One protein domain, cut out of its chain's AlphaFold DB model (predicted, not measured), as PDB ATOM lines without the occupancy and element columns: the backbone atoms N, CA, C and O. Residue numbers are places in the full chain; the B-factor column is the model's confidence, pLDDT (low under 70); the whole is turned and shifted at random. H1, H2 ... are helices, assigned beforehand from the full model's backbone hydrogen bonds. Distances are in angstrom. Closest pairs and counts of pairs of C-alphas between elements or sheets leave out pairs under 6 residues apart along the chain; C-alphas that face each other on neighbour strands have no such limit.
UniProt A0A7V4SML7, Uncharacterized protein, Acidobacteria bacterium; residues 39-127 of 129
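Overview. This is residues 39 to 127 of the 129 residues of an uncharacterized protein of Acidobacteria bacterium (UniProt A0A7V4SML7). A long helix, H1, has two shorter helices over the later part of its length, while its first part, residues 39 to 57, sticks out as a bare arm. H3 packs on the later part of H1, running the same way; H2 is on the far side of H3 from H1 and runs the opposite way, and the loop of residues 76 to 81 sticks out at the end of the model away from the arm. The printed part has 89 residues with three named helices, in the order H1, H2, H3, and no named strand; the class is all helix. It is only just loose, close to extended, with a radius of gyration of the C-alphas of 17.8 A, and its elongated outline, 59 by 31 by 19 A, owes its length to H1.

Arrangement. H1, residues 39 to 73, touches H3, residues 110 to 127, with residues 62 to 73 alone. Their closest C-alphas, those of Val 69 and Ala 124, are 5.9 A apart. The two run the same way at a shallow tilt of 27 degrees. H2, residues 88 to 99, is apart from H1. H2 and H3 only just touch, with 3 pairs of C-alphas within 8 A, and the closest C-alphas are those of Leu 94 and Leu 123, 6.7 A apart. H2 touches H3 with residues 94 to 98 alone, and H3 touches H2 with residues 119 to 123 alone. H2 and H3 run opposite ways at a shallow tilt of 5 degrees and form a helical hairpin. In H1, H2 and H3, every O i to N i+4 pair is within hydrogen-bond range.

Along the chain. H1 begins at C-alpha 39, at (24.751, -50.030, 15.928), and ends at C-alpha 73, at (11.136, -41.561, -33.052), 51.5 A from first to last C-alpha. H2 begins at C-alpha 88, at (8.877, -31.379, -38.564), and is 16.3 A long from first to last C-alpha. H3 is 26.0 A long by the same measure and ends at C-alpha 127, at (5.291, -38.546, -28.683).

Size, cuts and confidence. The two C-alphas farthest apart are those of Asp 39 and Gly 80, 60.6 A. Without the stretches that stand free, residues 39 to 57 and 76 to 81, the body has 64 residues and spans 39 by 23 by 17 A. The link from H1 to H2, residues 74 to 87, is long; the link from H2 to H3, 10 residues, is short. The printed part has no cut. The mean pLDDT of the printed part is 84.8, and residues 75 to 84 and residue 105 are under 70.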
ATOM      1  N   ASP A  39      26.160 -50.096  16.332       91.38
ATOM      2  CA  ASP A  39      24.751 -50.030  15.928       91.38
ATOM      3  C   ASP A  39      24.557 -48.993  14.811       91.38
ATOM      4  O   ASP A  39      24.059 -49.322  13.735       91.38
ATOM      5  N   LEU A  40      25.082 -47.774  14.996       92.12
ATOM      6  CA  LEU A  40      25.045 -46.730  13.967       92.12
ATOM      7  C   LEU A  40      25.768 -47.150  12.677       92.12
ATOM      8  O   LEU A  40      25.318 -46.823  11.580       92.12
ATOM      9  N   ALA A  41      26.891 -47.866  12.776       94.38
ATOM     10  CA  ALA A  41      27.590 -48.382  11.602       94.38
ATOM     11  C   ALA A  41      26.737 -49.405  10.833       94.38
ATOM     12  O   ALA A  41      26.745 -49.388   9.600       94.38
ATOM     13  N   GLY A  42      25.982 -50.251  11.541       96.38
ATOM     14  CA  GLY A  42      24.992 -51.152  10.953       96.38
ATOM     15  C   GLY A  42      23.885 -50.392  10.220       96.38
ATOM     16  O   GLY A  42      23.630 -50.669   9.048       96.38
ATOM     17  N   ASP A  43      23.305 -49.374  10.860       96.19
ATOM     18  CA  ASP A  43      22.262 -48.533  10.259       96.19
ATOM     19  C   ASP A  43      22.757 -47.813   8.996       96.19
ATOM     20  O   ASP A  43      22.075 -47.785   7.969       96.19
ATOM     21  N   VAL A  44      23.977 -47.266   9.026       97.19
ATOM     22  CA  VAL A  44      24.595 -46.606   7.865       97.19
ATOM     23  C   VAL A  44      24.893 -47.608   6.746       97.19
ATOM     24  O   VAL A  44      24.707 -47.283   5.571       97.19
ATOM     25  N   ALA A  45      25.332 -48.825   7.077       96.38
ATOM     26  CA  ALA A  45      25.538 -49.880   6.087       96.38
ATOM     27  C   ALA A  45      24.217 -50.266   5.405       96.38
ATOM     28  O   ALA A  45      24.175 -50.383   4.179       96.38
ATOM     29  N   GLN A  46      23.131 -50.371   6.172       96.50
ATOM     30  CA  GLN A  46      21.808 -50.647   5.627       96.50
ATOM     31  C   GLN A  46      21.296 -49.495   4.758       96.50
ATOM     32  O   GLN A  46      20.801 -49.721   3.654       96.50
ATOM     33  N   LEU A  47      21.479 -48.248   5.200       96.25
ATOM     34  CA  LEU A  47      21.129 -47.069   4.408       96.25
ATOM     35  C   LEU A  47      21.886 -47.039   3.075       96.25
ATOM     36  O   LEU A  47      21.319 -46.654   2.054       96.25
ATOM     37  N   ARG A  48      23.154 -47.463   3.061       96.19
ATOM     38  CA  ARG A  48      23.946 -47.560   1.831       96.19
ATOM     39  C   ARG A  48      23.352 -48.572   0.846       96.19
ATOM     40  O   ARG A  48      23.323 -48.271  -0.345       96.19
ATOM     41  N   LEU A  49      22.898 -49.733   1.321       96.06
ATOM     42  CA  LEU A  49      22.253 -50.741   0.471       96.06
ATOM     43  C   LEU A  49      20.941 -50.207  -0.111       96.06
ATOM     44  O   LEU A  49      20.765 -50.215  -1.326       96.06
ATOM     45  N   LEU A  50      20.087 -49.628   0.735       95.88
ATOM     46  CA  LEU A  50      18.832 -49.012   0.294       95.88
ATOM     47  C   LEU A  50      19.070 -47.887  -0.720       95.88
ATOM     48  O   LEU A  50      18.361 -47.783  -1.719       95.88
ATOM     49  N   LEU A  51      20.086 -47.049  -0.498       93.69
ATOM     50  CA  LEU A  51      20.452 -45.991  -1.437       93.69
ATOM     51  C   LEU A  51      20.856 -46.562  -2.801       93.69
ATOM     52  O   LEU A  51      20.504 -45.975  -3.825       93.69
ATOM     53  N   GLN A  52      21.585 -47.679  -2.827       94.31
ATOM     54  CA  GLN A  52      21.983 -48.342  -4.066       94.31
ATOM     55  C   GLN A  52      20.764 -48.882  -4.823       94.31
ATOM     56  O   GLN A  52      20.603 -48.549  -5.995       94.31
ATOM     57  N   GLU A  53      19.886 -49.625  -4.147       94.88
ATOM     58  CA  GLU A  53      18.664 -50.188  -4.738       94.88
ATOM     59  C   GLU A  53      17.756 -49.099  -5.319       94.88
ATOM     60  O   GLU A  53      17.308 -49.182  -6.464       94.88
ATOM     61  N   VAL A  54      17.521 -48.029  -4.552       91.62
ATOM     62  CA  VAL A  54      16.695 -46.902  -5.002       91.62
ATOM     63  C   VAL A  54      17.342 -46.191  -6.187       91.62
ATOM     64  O   VAL A  54      16.645 -45.823  -7.132       91.62
ATOM     65  N   SER A  55      18.663 -45.992  -6.158       90.69
ATOM     66  CA  SER A  55      19.371 -45.340  -7.261       90.69
ATOM     67  C   SER A  55      19.253 -46.157  -8.543       90.69
ATOM     68  O   SER A  55      18.886 -45.603  -9.575       90.69
ATOM     69  N   GLU A  56      19.502 -47.464  -8.474       93.44
ATOM     70  CA  GLU A  56      19.384 -48.376  -9.612       93.44
ATOM     71  C   GLU A  56      17.968 -48.366 -10.193       93.44
ATOM     72  O   GLU A  56      17.802 -48.096 -11.380       93.44
ATOM     73  N   ALA A  57      16.940 -48.516  -9.353       92.38
ATOM     74  CA  ALA A  57      15.549 -48.473  -9.797       92.38
ATOM     75  C   ALA A  57      15.186 -47.145 -10.488       92.38
ATOM     76  O   ALA A  57      14.484 -47.135 -11.503       92.38
ATOM     77  N   VAL A  58      15.671 -46.012  -9.963       90.06
ATOM     78  CA  VAL A  58      15.466 -44.695 -10.582       90.06
ATOM     79  C   VAL A  58      16.174 -44.607 -11.933       90.06
ATOM     80  O   VAL A  58      15.558 -44.153 -12.897       90.06
ATOM     81  N   PHE A  59      17.433 -45.042 -12.029       91.06
ATOM     82  CA  PHE A  59      18.180 -45.007 -13.286       91.06
ATOM     83  C   PHE A  59      17.545 -45.906 -14.345       91.06
ATOM     84  O   PHE A  59      17.258 -45.420 -15.435       91.06
ATOM     85  N   SER A  60      17.220 -47.156 -14.010       93.00
ATOM     86  CA  SER A  60      16.572 -48.085 -14.940       93.00
ATOM     87  C   SER A  60      15.224 -47.565 -15.437       93.00
ATOM     88  O   SER A  60      14.915 -47.699 -16.618       93.00
ATOM     89  N   ARG A  61      14.425 -46.920 -14.572       93.94
ATOM     90  CA  ARG A  61      13.161 -46.296 -14.993       93.94
ATOM     91  C   ARG A  61      13.394 -45.172 -16.002       93.94
ATOM     92  O   ARG A  61      12.737 -45.146 -17.038       93.94
ATOM     93  N   LEU A  62      14.318 -44.253 -15.714       91.75
ATOM     94  CA  LEU A  62      14.620 -43.135 -16.614       91.75
ATOM     95  C   LEU A  62      15.214 -43.617 -17.945       91.75
ATOM     96  O   LEU A  62      14.893 -43.060 -18.993       91.75
ATOM     97  N   GLU A  63      16.042 -44.661 -17.923       92.38
ATOM     98  CA  GLU A  63      16.560 -45.303 -19.133       92.38
ATOM     99  C   GLU A  63      15.444 -45.945 -19.961       92.38
ATOM    100  O   GLU A  63      15.409 -45.757 -21.177       92.38
ATOM    101  N   ALA A  64      14.492 -46.633 -19.324       90.50
ATOM    102  CA  ALA A  64      13.334 -47.204 -20.006       90.50
ATOM    103  C   ALA A  64      12.432 -46.121 -20.628       90.50
ATOM    104  O   ALA A  64      12.001 -46.264 -21.772       90.50
ATOM    105  N   GLU A  65      12.187 -45.011 -19.922       90.25
ATOM    106  CA  GLU A  65      11.456 -43.855 -20.462       90.25
ATOM    107  C   GLU A  65      12.181 -43.248 -21.677       90.25
ATOM    108  O   GLU A  65      11.556 -42.971 -22.702       90.25
ATOM    109  N   ALA A  66      13.505 -43.089 -21.600       91.19
ATOM    110  CA  ALA A  66      14.311 -42.616 -22.722       91.19
ATOM    111  C   ALA A  66      14.268 -43.588 -23.915       91.19
ATOM    112  O   ALA A  66      14.127 -43.147 -25.055       91.19
ATOM    113  N   ALA A  67      14.337 -44.897 -23.663       88.75
ATOM    114  CA  ALA A  67      14.229 -45.924 -24.692       88.75
ATOM    115  C   ALA A  67      12.857 -45.900 -25.387       88.75
ATOM    116  O   ALA A  67      12.798 -45.983 -26.612       88.75
ATOM    117  N   ALA A  68      11.766 -45.710 -24.637       86.94
ATOM    118  CA  ALA A  68      10.423 -45.571 -25.200       86.94
ATOM    119  C   ALA A  68      10.296 -44.320 -26.088       86.94
ATOM    120  O   ALA A  68       9.748 -44.391 -27.188       86.94
ATOM    121  N   VAL A  69      10.854 -43.185 -25.647       88.38
ATOM    122  CA  VAL A  69      10.908 -41.950 -26.447       88.38
ATOM    123  C   VAL A  69      11.717 -42.148 -27.732       88.38
ATOM    124  O   VAL A  69      11.294 -41.684 -28.787       88.38
ATOM    125  N   LEU A  70      12.856 -42.845 -27.670       89.25
ATOM    126  CA  LEU A  70      13.667 -43.154 -28.853       89.25
ATOM    127  C   LEU A  70      12.933 -44.083 -29.823       89.25
ATOM    128  O   LEU A  70      12.939 -43.819 -31.021       89.25
ATOM    129  N   ALA A  71      12.269 -45.123 -29.318       85.50
ATOM    130  CA  ALA A  71      11.495 -46.049 -30.140       85.50
ATOM    131  C   ALA A  71      10.348 -45.341 -30.881       85.50
ATOM    132  O   ALA A  71      10.109 -45.627 -32.048       85.50
ATOM    133  N   ALA A  72       9.687 -44.367 -30.246       82.12
ATOM    134  CA  ALA A  72       8.644 -43.556 -30.880       82.12
ATOM    135  C   ALA A  72       9.164 -42.625 -31.993       82.12
ATOM    136  O   ALA A  72       8.381 -42.128 -32.801       82.12
ATOM    137  N   LEU A  73      10.473 -42.361 -32.022       83.00
ATOM    138  CA  LEU A  73      11.136 -41.561 -33.052       83.00
ATOM    139  C   LEU A  73      11.795 -42.420 -34.141       83.00
ATOM    140  O   LEU A  73      12.264 -41.862 -35.133       83.00
ATOM    141  N   ASP A  74      11.863 -43.742 -33.967       81.50
ATOM    142  CA  ASP A  74      12.477 -44.641 -34.941       81.50
ATOM    143  C   ASP A  74      11.468 -45.046 -36.023       81.50
ATOM    144  O   ASP A  74      10.550 -45.838 -35.809       81.50
ATOM    145  N   GLU A  75      11.682 -44.523 -37.229       63.06
ATOM    146  CA  GLU A  75      10.851 -44.765 -38.413       63.06
ATOM    147  C   GLU A  75      10.853 -46.242 -38.860       63.06
ATOM    148  O   GLU A  75      10.013 -46.655 -39.659       63.06
ATOM    149  N   LYS A  76      11.801 -47.051 -38.363       61.75
ATOM    150  CA  LYS A  76      11.971 -48.464 -38.734       61.75
ATOM    151  C   LYS A  76      11.291 -49.444 -37.778       61.75
ATOM    152  O   LYS A  76      11.300 -50.644 -38.051       61.75
ATOM    153  N   ALA A  77      10.715 -48.967 -36.675       56.72
ATOM    154  CA  ALA A  77      10.265 -49.826 -35.584       56.72
ATOM    155  C   ALA A  77       8.924 -50.549 -35.827       56.72
ATOM    156  O   ALA A  77       8.585 -51.429 -35.038       56.72
ATOM    157  N   VAL A  78       8.165 -50.244 -36.893       53.06
ATOM    158  CA  VAL A  78       6.846 -50.876 -37.104       53.06
ATOM    159  C   VAL A  78       6.643 -51.419 -38.524       53.06
ATOM    160  O   VAL A  78       6.347 -50.658 -39.446       53.06
ATOM    161  N   PRO A  79       6.710 -52.750 -38.722       45.28
ATOM    162  CA  PRO A  79       6.088 -53.397 -39.864       45.28
ATOM    163  C   PRO A  79       4.588 -53.575 -39.571       45.28
ATOM    164  O   PRO A  79       4.206 -54.428 -38.774       45.28
ATOM    165  N   GLY A  80       3.737 -52.770 -40.213       54.59
ATOM    166  CA  GLY A  80       2.290 -53.024 -40.287       54.59
ATOM    167  C   GLY A  80       1.382 -51.827 -40.019       54.59
ATOM    168  O   GLY A  80       0.300 -51.775 -40.587       54.59
ATOM    169  N   ASP A  81       1.825 -50.852 -39.226       52.19
ATOM    170  CA  ASP A  81       1.084 -49.611 -38.977       52.19
ATOM    171  C   ASP A  81       2.084 -48.560 -38.478       52.19
ATOM    172  O   ASP A  81       2.395 -48.489 -37.292       52.19
ATOM    173  N   ALA A  82       2.730 -47.835 -39.395       50.38
ATOM    174  CA  ALA A  82       3.739 -46.854 -39.008       50.38
ATOM    175  C   ALA A  82       3.059 -45.768 -38.154       50.38
ATOM    176  O   ALA A  82       2.194 -45.064 -38.687       50.38
ATOM    177  N   PRO A  83       3.410 -45.587 -36.862       55.56
ATOM    178  CA  PRO A  83       2.946 -44.425 -36.129       55.56
ATOM    179  C   PRO A  83       3.409 -43.210 -36.924       55.56
ATOM    180  O   PRO A  83       4.598 -43.064 -37.211       55.56
ATOM    181  N   ALA A  84       2.454 -42.390 -37.369       65.25
ATOM    182  CA  ALA A  84       2.762 -41.209 -38.152       65.25
ATOM    183  C   ALA A  84       3.747 -40.364 -37.346       65.25
ATOM    184  O   ALA A  84       3.411 -39.856 -36.272       65.25
ATOM    185  N   LEU A  85       4.980 -40.273 -37.845       70.06
ATOM    186  CA  LEU A  85       6.034 -39.533 -37.176       70.06
ATOM    187  C   LEU A  85       5.558 -38.105 -36.890       70.06
ATOM    188  O   LEU A  85       4.781 -37.534 -37.669       70.06
ATOM    189  N   PRO A  86       6.018 -37.495 -35.788       76.88
ATOM    190  CA  PRO A  86       5.663 -36.123 -35.470       76.88
ATOM    191  C   PRO A  86       6.029 -35.195 -36.634       76.88
ATOM    192  O   PRO A  86       7.065 -35.365 -37.275       76.88
ATOM    193  N   SER A  87       5.215 -34.165 -36.882       83.44
ATOM    194  CA  SER A  87       5.536 -33.162 -37.903       83.44
ATOM    195  C   SER A  87       6.901 -32.511 -37.638       83.44
ATOM    196  O   SER A  87       7.338 -32.386 -36.492       83.44
ATOM    197  N   ALA A  88       7.568 -32.027 -38.690       85.00
ATOM    198  CA  ALA A  88       8.877 -31.379 -38.564       85.00
ATOM    199  C   ALA A  88       8.873 -30.196 -37.572       85.00
ATOM    200  O   ALA A  88       9.849 -29.982 -36.853       85.00
ATOM    201  N   GLU A  89       7.767 -29.451 -37.491       85.81
ATOM    202  CA  GLU A  89       7.576 -28.384 -36.500       85.81
ATOM    203  C   GLU A  89       7.548 -28.928 -35.068       85.81
ATOM    204  O   GLU A  89       8.210 -28.382 -34.183       85.81
ATOM    205  N   ARG A  90       6.850 -30.048 -34.844       84.56
ATOM    206  CA  ARG A  90       6.795 -30.719 -33.542       84.56
ATOM    207  C   ARG A  90       8.165 -31.264 -33.146       84.56
ATOM    208  O   ARG A  90       8.575 -31.064 -32.008       84.56
ATOM    209  N   ILE A  91       8.912 -31.861 -34.078       87.56
ATOM    210  CA  ILE A  91      10.289 -32.325 -33.835       87.56
ATOM    211  C   ILE A  91      11.203 -31.157 -33.444       87.56
ATOM    212  O   ILE A  91      11.965 -31.275 -32.484       87.56
ATOM    213  N   ARG A  92      11.114 -30.008 -34.133       89.44
ATOM    214  CA  ARG A  92      11.879 -28.801 -33.769       89.44
ATOM    215  C   ARG A  92      11.546 -28.328 -32.354       89.44
ATOM    216  O   ARG A  92      12.456 -28.174 -31.549       89.44
ATOM    217  N   ALA A  93      10.260 -28.216 -32.024       87.75
ATOM    218  CA  ALA A  93       9.831 -27.810 -30.688       87.75
ATOM    219  C   ALA A  93      10.306 -28.779 -29.587       87.75
ATOM    220  O   ALA A  93      10.641 -28.351 -28.486       87.75
ATOM    221  N   LEU A  94      10.346 -30.088 -29.859       90.12
ATOM    222  CA  LEU A  94      10.880 -31.086 -28.925       90.12
ATOM    223  C   LEU A  94      12.402 -30.985 -28.778       90.12
ATOM    224  O   LEU A  94      12.925 -31.133 -27.674       90.12
ATOM    225  N   ARG A  95      13.115 -30.691 -29.870       91.31
ATOM    226  CA  ARG A  95      14.562 -30.467 -29.844       91.31
ATOM    227  C   ARG A  95      14.933 -29.263 -28.979       91.31
ATOM    228  O   ARG A  95      15.913 -29.356 -28.245       91.31
ATOM    229  N   ASP A  96      14.152 -28.188 -29.023       91.38
ATOM    230  CA  ASP A  96      14.386 -27.001 -28.193       91.38
ATOM    231  C   ASP A  96      14.262 -27.330 -26.696       91.38
ATOM    232  O   ASP A  96      15.127 -26.955 -25.906       91.38
ATOM    233  N   VAL A  97      13.270 -28.149 -26.314       90.31
ATOM    234  CA  VAL A  97      13.118 -28.642 -24.930       90.31
ATOM    235  C   VAL A  97      14.360 -29.413 -24.465       90.31
ATOM    236  O   VAL A  97      14.806 -29.246 -23.329       90.31
ATOM    237  N   VAL A  98      14.942 -30.245 -25.335       90.75
ATOM    238  CA  VAL A  98      16.181 -30.978 -25.025       90.75
ATOM    239  C   VAL A  98      17.390 -30.041 -24.986       90.75
ATOM    240  O   VAL A  98      18.244 -30.190 -24.117       90.75
ATOM    241  N   ALA A  99      17.481 -29.061 -25.885       88.44
ATOM    242  CA  ALA A  99      18.591 -28.106 -25.930       88.44
ATOM    243  C   ALA A  99      18.649 -27.206 -24.681       88.44
ATOM    244  O   ALA A  99      19.736 -26.865 -24.207       88.44
ATOM    245  N   ASP A 100      17.491 -26.880 -24.105       89.56
ATOM    246  CA  ASP A 100      17.381 -26.112 -22.862       89.56
ATOM    247  C   ASP A 100      17.787 -26.907 -21.610       89.56
ATOM    248  O   ASP A 100      17.994 -26.332 -20.528       89.56
ATOM    249  N   LEU A 101      17.964 -28.226 -21.735       87.44
ATOM    250  CA  LEU A 101      18.373 -29.090 -20.641       87.44
ATOM    251  C   LEU A 101      19.839 -28.828 -20.249       87.44
ATOM    252  O   LEU A 101      20.796 -29.417 -20.748       87.44
ATOM    253  N   LYS A 102      20.025 -27.956 -19.256       82.50
ATOM    254  CA  LYS A 102      21.338 -27.651 -18.669       82.50
ATOM    255  C   LYS A 102      21.667 -28.627 -17.537       82.50
ATOM    256  O   LYS A 102      21.409 -28.335 -16.360       82.50
ATOM    257  N   VAL A 103      22.268 -29.761 -17.899       81.00
ATOM    258  CA  VAL A 103      22.815 -30.764 -16.965       81.00
ATOM    259  C   VAL A 103      24.335 -30.648 -16.871       81.00
ATOM    260  O   VAL A 103      25.008 -30.419 -17.874       81.00
ATOM    261  N   LYS A 104      24.908 -30.824 -15.674       74.69
ATOM    262  CA  LYS A 104      26.369 -30.902 -15.489       74.69
ATOM    263  C   LYS A 104      26.738 -32.264 -14.885       74.69
ATOM    264  O   LYS A 104      26.883 -32.353 -13.662       74.69
ATOM    265  N   PRO A 105      26.952 -33.308 -15.711       67.69
ATOM    266  CA  PRO A 105      27.017 -34.702 -15.253       67.69
ATOM    267  C   PRO A 105      28.127 -34.967 -14.228       67.69
ATOM    268  O   PRO A 105      27.938 -35.736 -13.292       67.69
ATOM    269  N   ARG A 106      29.256 -34.246 -14.309       72.25
ATOM    270  CA  ARG A 106      30.416 -34.435 -13.411       72.25
ATOM    271  C   ARG A 106      30.150 -34.166 -11.925       72.25
ATOM    272  O   ARG A 106      31.009 -34.468 -11.108       72.25
ATOM    273  N   LYS A 107      29.022 -33.543 -11.567       74.50
ATOM    274  CA  LYS A 107      28.713 -33.172 -10.175       74.50
ATOM    275  C   LYS A 107      27.668 -34.067  -9.503       74.50
ATOM    276  O   LYS A 107      27.382 -33.812  -8.341       74.50
ATOM    277  N   GLY A 108      27.082 -35.045 -10.208       72.56
ATOM    278  CA  GLY A 108      26.121 -35.998  -9.627       72.56
ATOM    279  C   GLY A 108      24.953 -35.341  -8.878       72.56
ATOM    280  O   GLY A 108      24.566 -35.789  -7.804       72.56
ATOM    281  N   ARG A 109      24.434 -34.210  -9.377       84.81
ATOM    282  CA  ARG A 109      23.431 -33.421  -8.648       84.81
ATOM    283  C   ARG A 109      22.068 -34.101  -8.721       84.81
ATOM    284  O   ARG A 109      21.531 -34.252  -9.807       84.81
ATOM    285  N   VAL A 110      21.432 -34.367  -7.582       83.56
ATOM    286  CA  VAL A 110      20.062 -34.927  -7.540       83.56
ATOM    287  C   VAL A 110      19.064 -34.077  -8.344       83.56
ATOM    288  O   VAL A 110      18.234 -34.607  -9.073       83.56
ATOM    289  N   LYS A 111      19.196 -32.741  -8.306       86.44
ATOM    290  CA  LYS A 111      18.349 -31.826  -9.098       86.44
ATOM    291  C   LYS A 111      18.456 -32.062 -10.612       86.44
ATOM    292  O   LYS A 111      17.515 -31.758 -11.337       86.44
ATOM    293  N   ASP A 112      19.591 -32.561 -11.088       87.50
ATOM    294  CA  ASP A 112      19.798 -32.849 -12.503       87.50
ATOM    295  C   ASP A 112      19.003 -34.091 -12.948       87.50
ATOM    296  O   ASP A 112      18.462 -34.072 -14.050       87.50
ATOM    297  N   LEU A 113      18.806 -35.089 -12.073       86.69
ATOM    298  CA  LEU A 113      17.907 -36.225 -12.338       86.69
ATOM    299  C   LEU A 113      16.459 -35.763 -12.515       86.69
ATOM    300  O   LEU A 113      15.823 -36.101 -13.507       86.69
ATOM    301  N   GLY A 114      15.966 -34.908 -11.613       88.62
ATOM    302  CA  GLY A 114      14.608 -34.365 -11.722       88.62
ATOM    303  C   GLY A 114      14.386 -33.528 -12.990       88.62
ATOM    304  O   GLY A 114      13.288 -33.508 -13.536       88.62
ATOM    305  N   ARG A 115      15.430 -32.858 -13.502       90.56
ATOM    306  CA  ARG A 115      15.362 -32.147 -14.791       90.56
ATOM    307  C   ARG A 115      15.280 -33.104 -15.976       90.56
ATOM    308  O   ARG A 115      14.508 -32.839 -16.889       90.56
ATOM    309  N   ILE A 116      16.072 -34.178 -15.961       91.12
ATOM    310  CA  ILE A 116      16.035 -35.217 -16.998       91.12
ATOM    311  C   ILE A 116      14.647 -35.860 -17.022       91.12
ATOM    312  O   ILE A 116      14.025 -35.899 -18.077       91.12
ATOM    313  N   GLU A 117      14.126 -36.263 -15.862       92.38
ATOM    314  CA  GLU A 117      12.778 -36.828 -15.734       92.38
ATOM    315  C   GLU A 117      11.699 -35.874 -16.267       92.38
ATOM    316  O   GLU A 117      10.817 -36.283 -17.016       92.38
ATOM    317  N   ALA A 118      11.774 -34.582 -15.929       92.12
ATOM    318  CA  ALA A 118      10.820 -33.594 -16.426       92.12
ATOM    319  C   ALA A 118      10.855 -33.473 -17.959       92.12
ATOM    320  O   ALA A 118       9.800 -33.413 -18.589       92.12
ATOM    321  N   VAL A 119      12.048 -33.473 -18.564       93.75
ATOM    322  CA  VAL A 119      12.188 -33.461 -20.025       93.75
ATOM    323  C   VAL A 119      11.636 -34.747 -20.633       93.75
ATOM    324  O   VAL A 119      10.831 -34.658 -21.555       93.75
ATOM    325  N   LEU A 120      11.980 -35.923 -20.097       93.00
ATOM    326  CA  LEU A 120      11.465 -37.206 -20.584       93.00
ATOM    327  C   LEU A 120       9.935 -37.266 -20.535       93.00
ATOM    328  O   LEU A 120       9.323 -37.643 -21.529       93.00
ATOM    329  N   LYS A 121       9.305 -36.785 -19.457       92.12
ATOM    330  CA  LYS A 121       7.838 -36.686 -19.363       92.12
ATOM    331  C   LYS A 121       7.236 -35.762 -20.418       92.12
ATOM    332  O   LYS A 121       6.212 -36.101 -21.004       92.12
ATOM    333  N   VAL A 122       7.858 -34.610 -20.684       92.00
ATOM    334  CA  VAL A 122       7.402 -33.688 -21.739       92.00
ATOM    335  C   VAL A 122       7.533 -34.325 -23.123       92.00
ATOM    336  O   VAL A 122       6.631 -34.168 -23.944       92.00
ATOM    337  N   LEU A 123       8.633 -35.036 -23.384       90.38
ATOM    338  CA  LEU A 123       8.839 -35.750 -24.644       90.38
ATOM    339  C   LEU A 123       7.817 -36.880 -24.801       90.38
ATOM    340  O   LEU A 123       7.125 -36.923 -25.813       90.38
ATOM    341  N   ALA A 124       7.660 -37.726 -23.782       87.62
ATOM    342  CA  ALA A 124       6.710 -38.831 -23.754       87.62
ATOM    343  C   ALA A 124       5.272 -38.350 -23.984       87.62
ATOM    344  O   ALA A 124       4.630 -38.810 -24.918       87.62
ATOM    345  N   ALA A 125       4.801 -37.340 -23.243       87.69
ATOM    346  CA  ALA A 125       3.453 -36.779 -23.404       87.69
ATOM    347  C   ALA A 125       3.191 -36.170 -24.794       87.69
ATOM    348  O   ALA A 125       2.050 -35.904 -25.167       87.69
ATOM    349  N   ARG A 126       4.250 -35.880 -25.557       85.94
ATOM    350  CA  ARG A 126       4.165 -35.312 -26.902       85.94
ATOM    351  C   ARG A 126       4.506 -36.313 -28.002       85.94
ATOM    352  O   ARG A 126       4.427 -35.913 -29.162       85.94
ATOM    353  N   LEU A 127       4.884 -37.544 -27.692       82.75
ATOM    354  CA  LEU A 127       5.291 -38.546 -28.683       82.75
ATOM    355  C   LEU A 127       4.519 -39.853 -28.539       82.75
ATOM    356  O   LEU A 127       4.278 -40.524 -29.536       82.75
TER     357      LEU A 127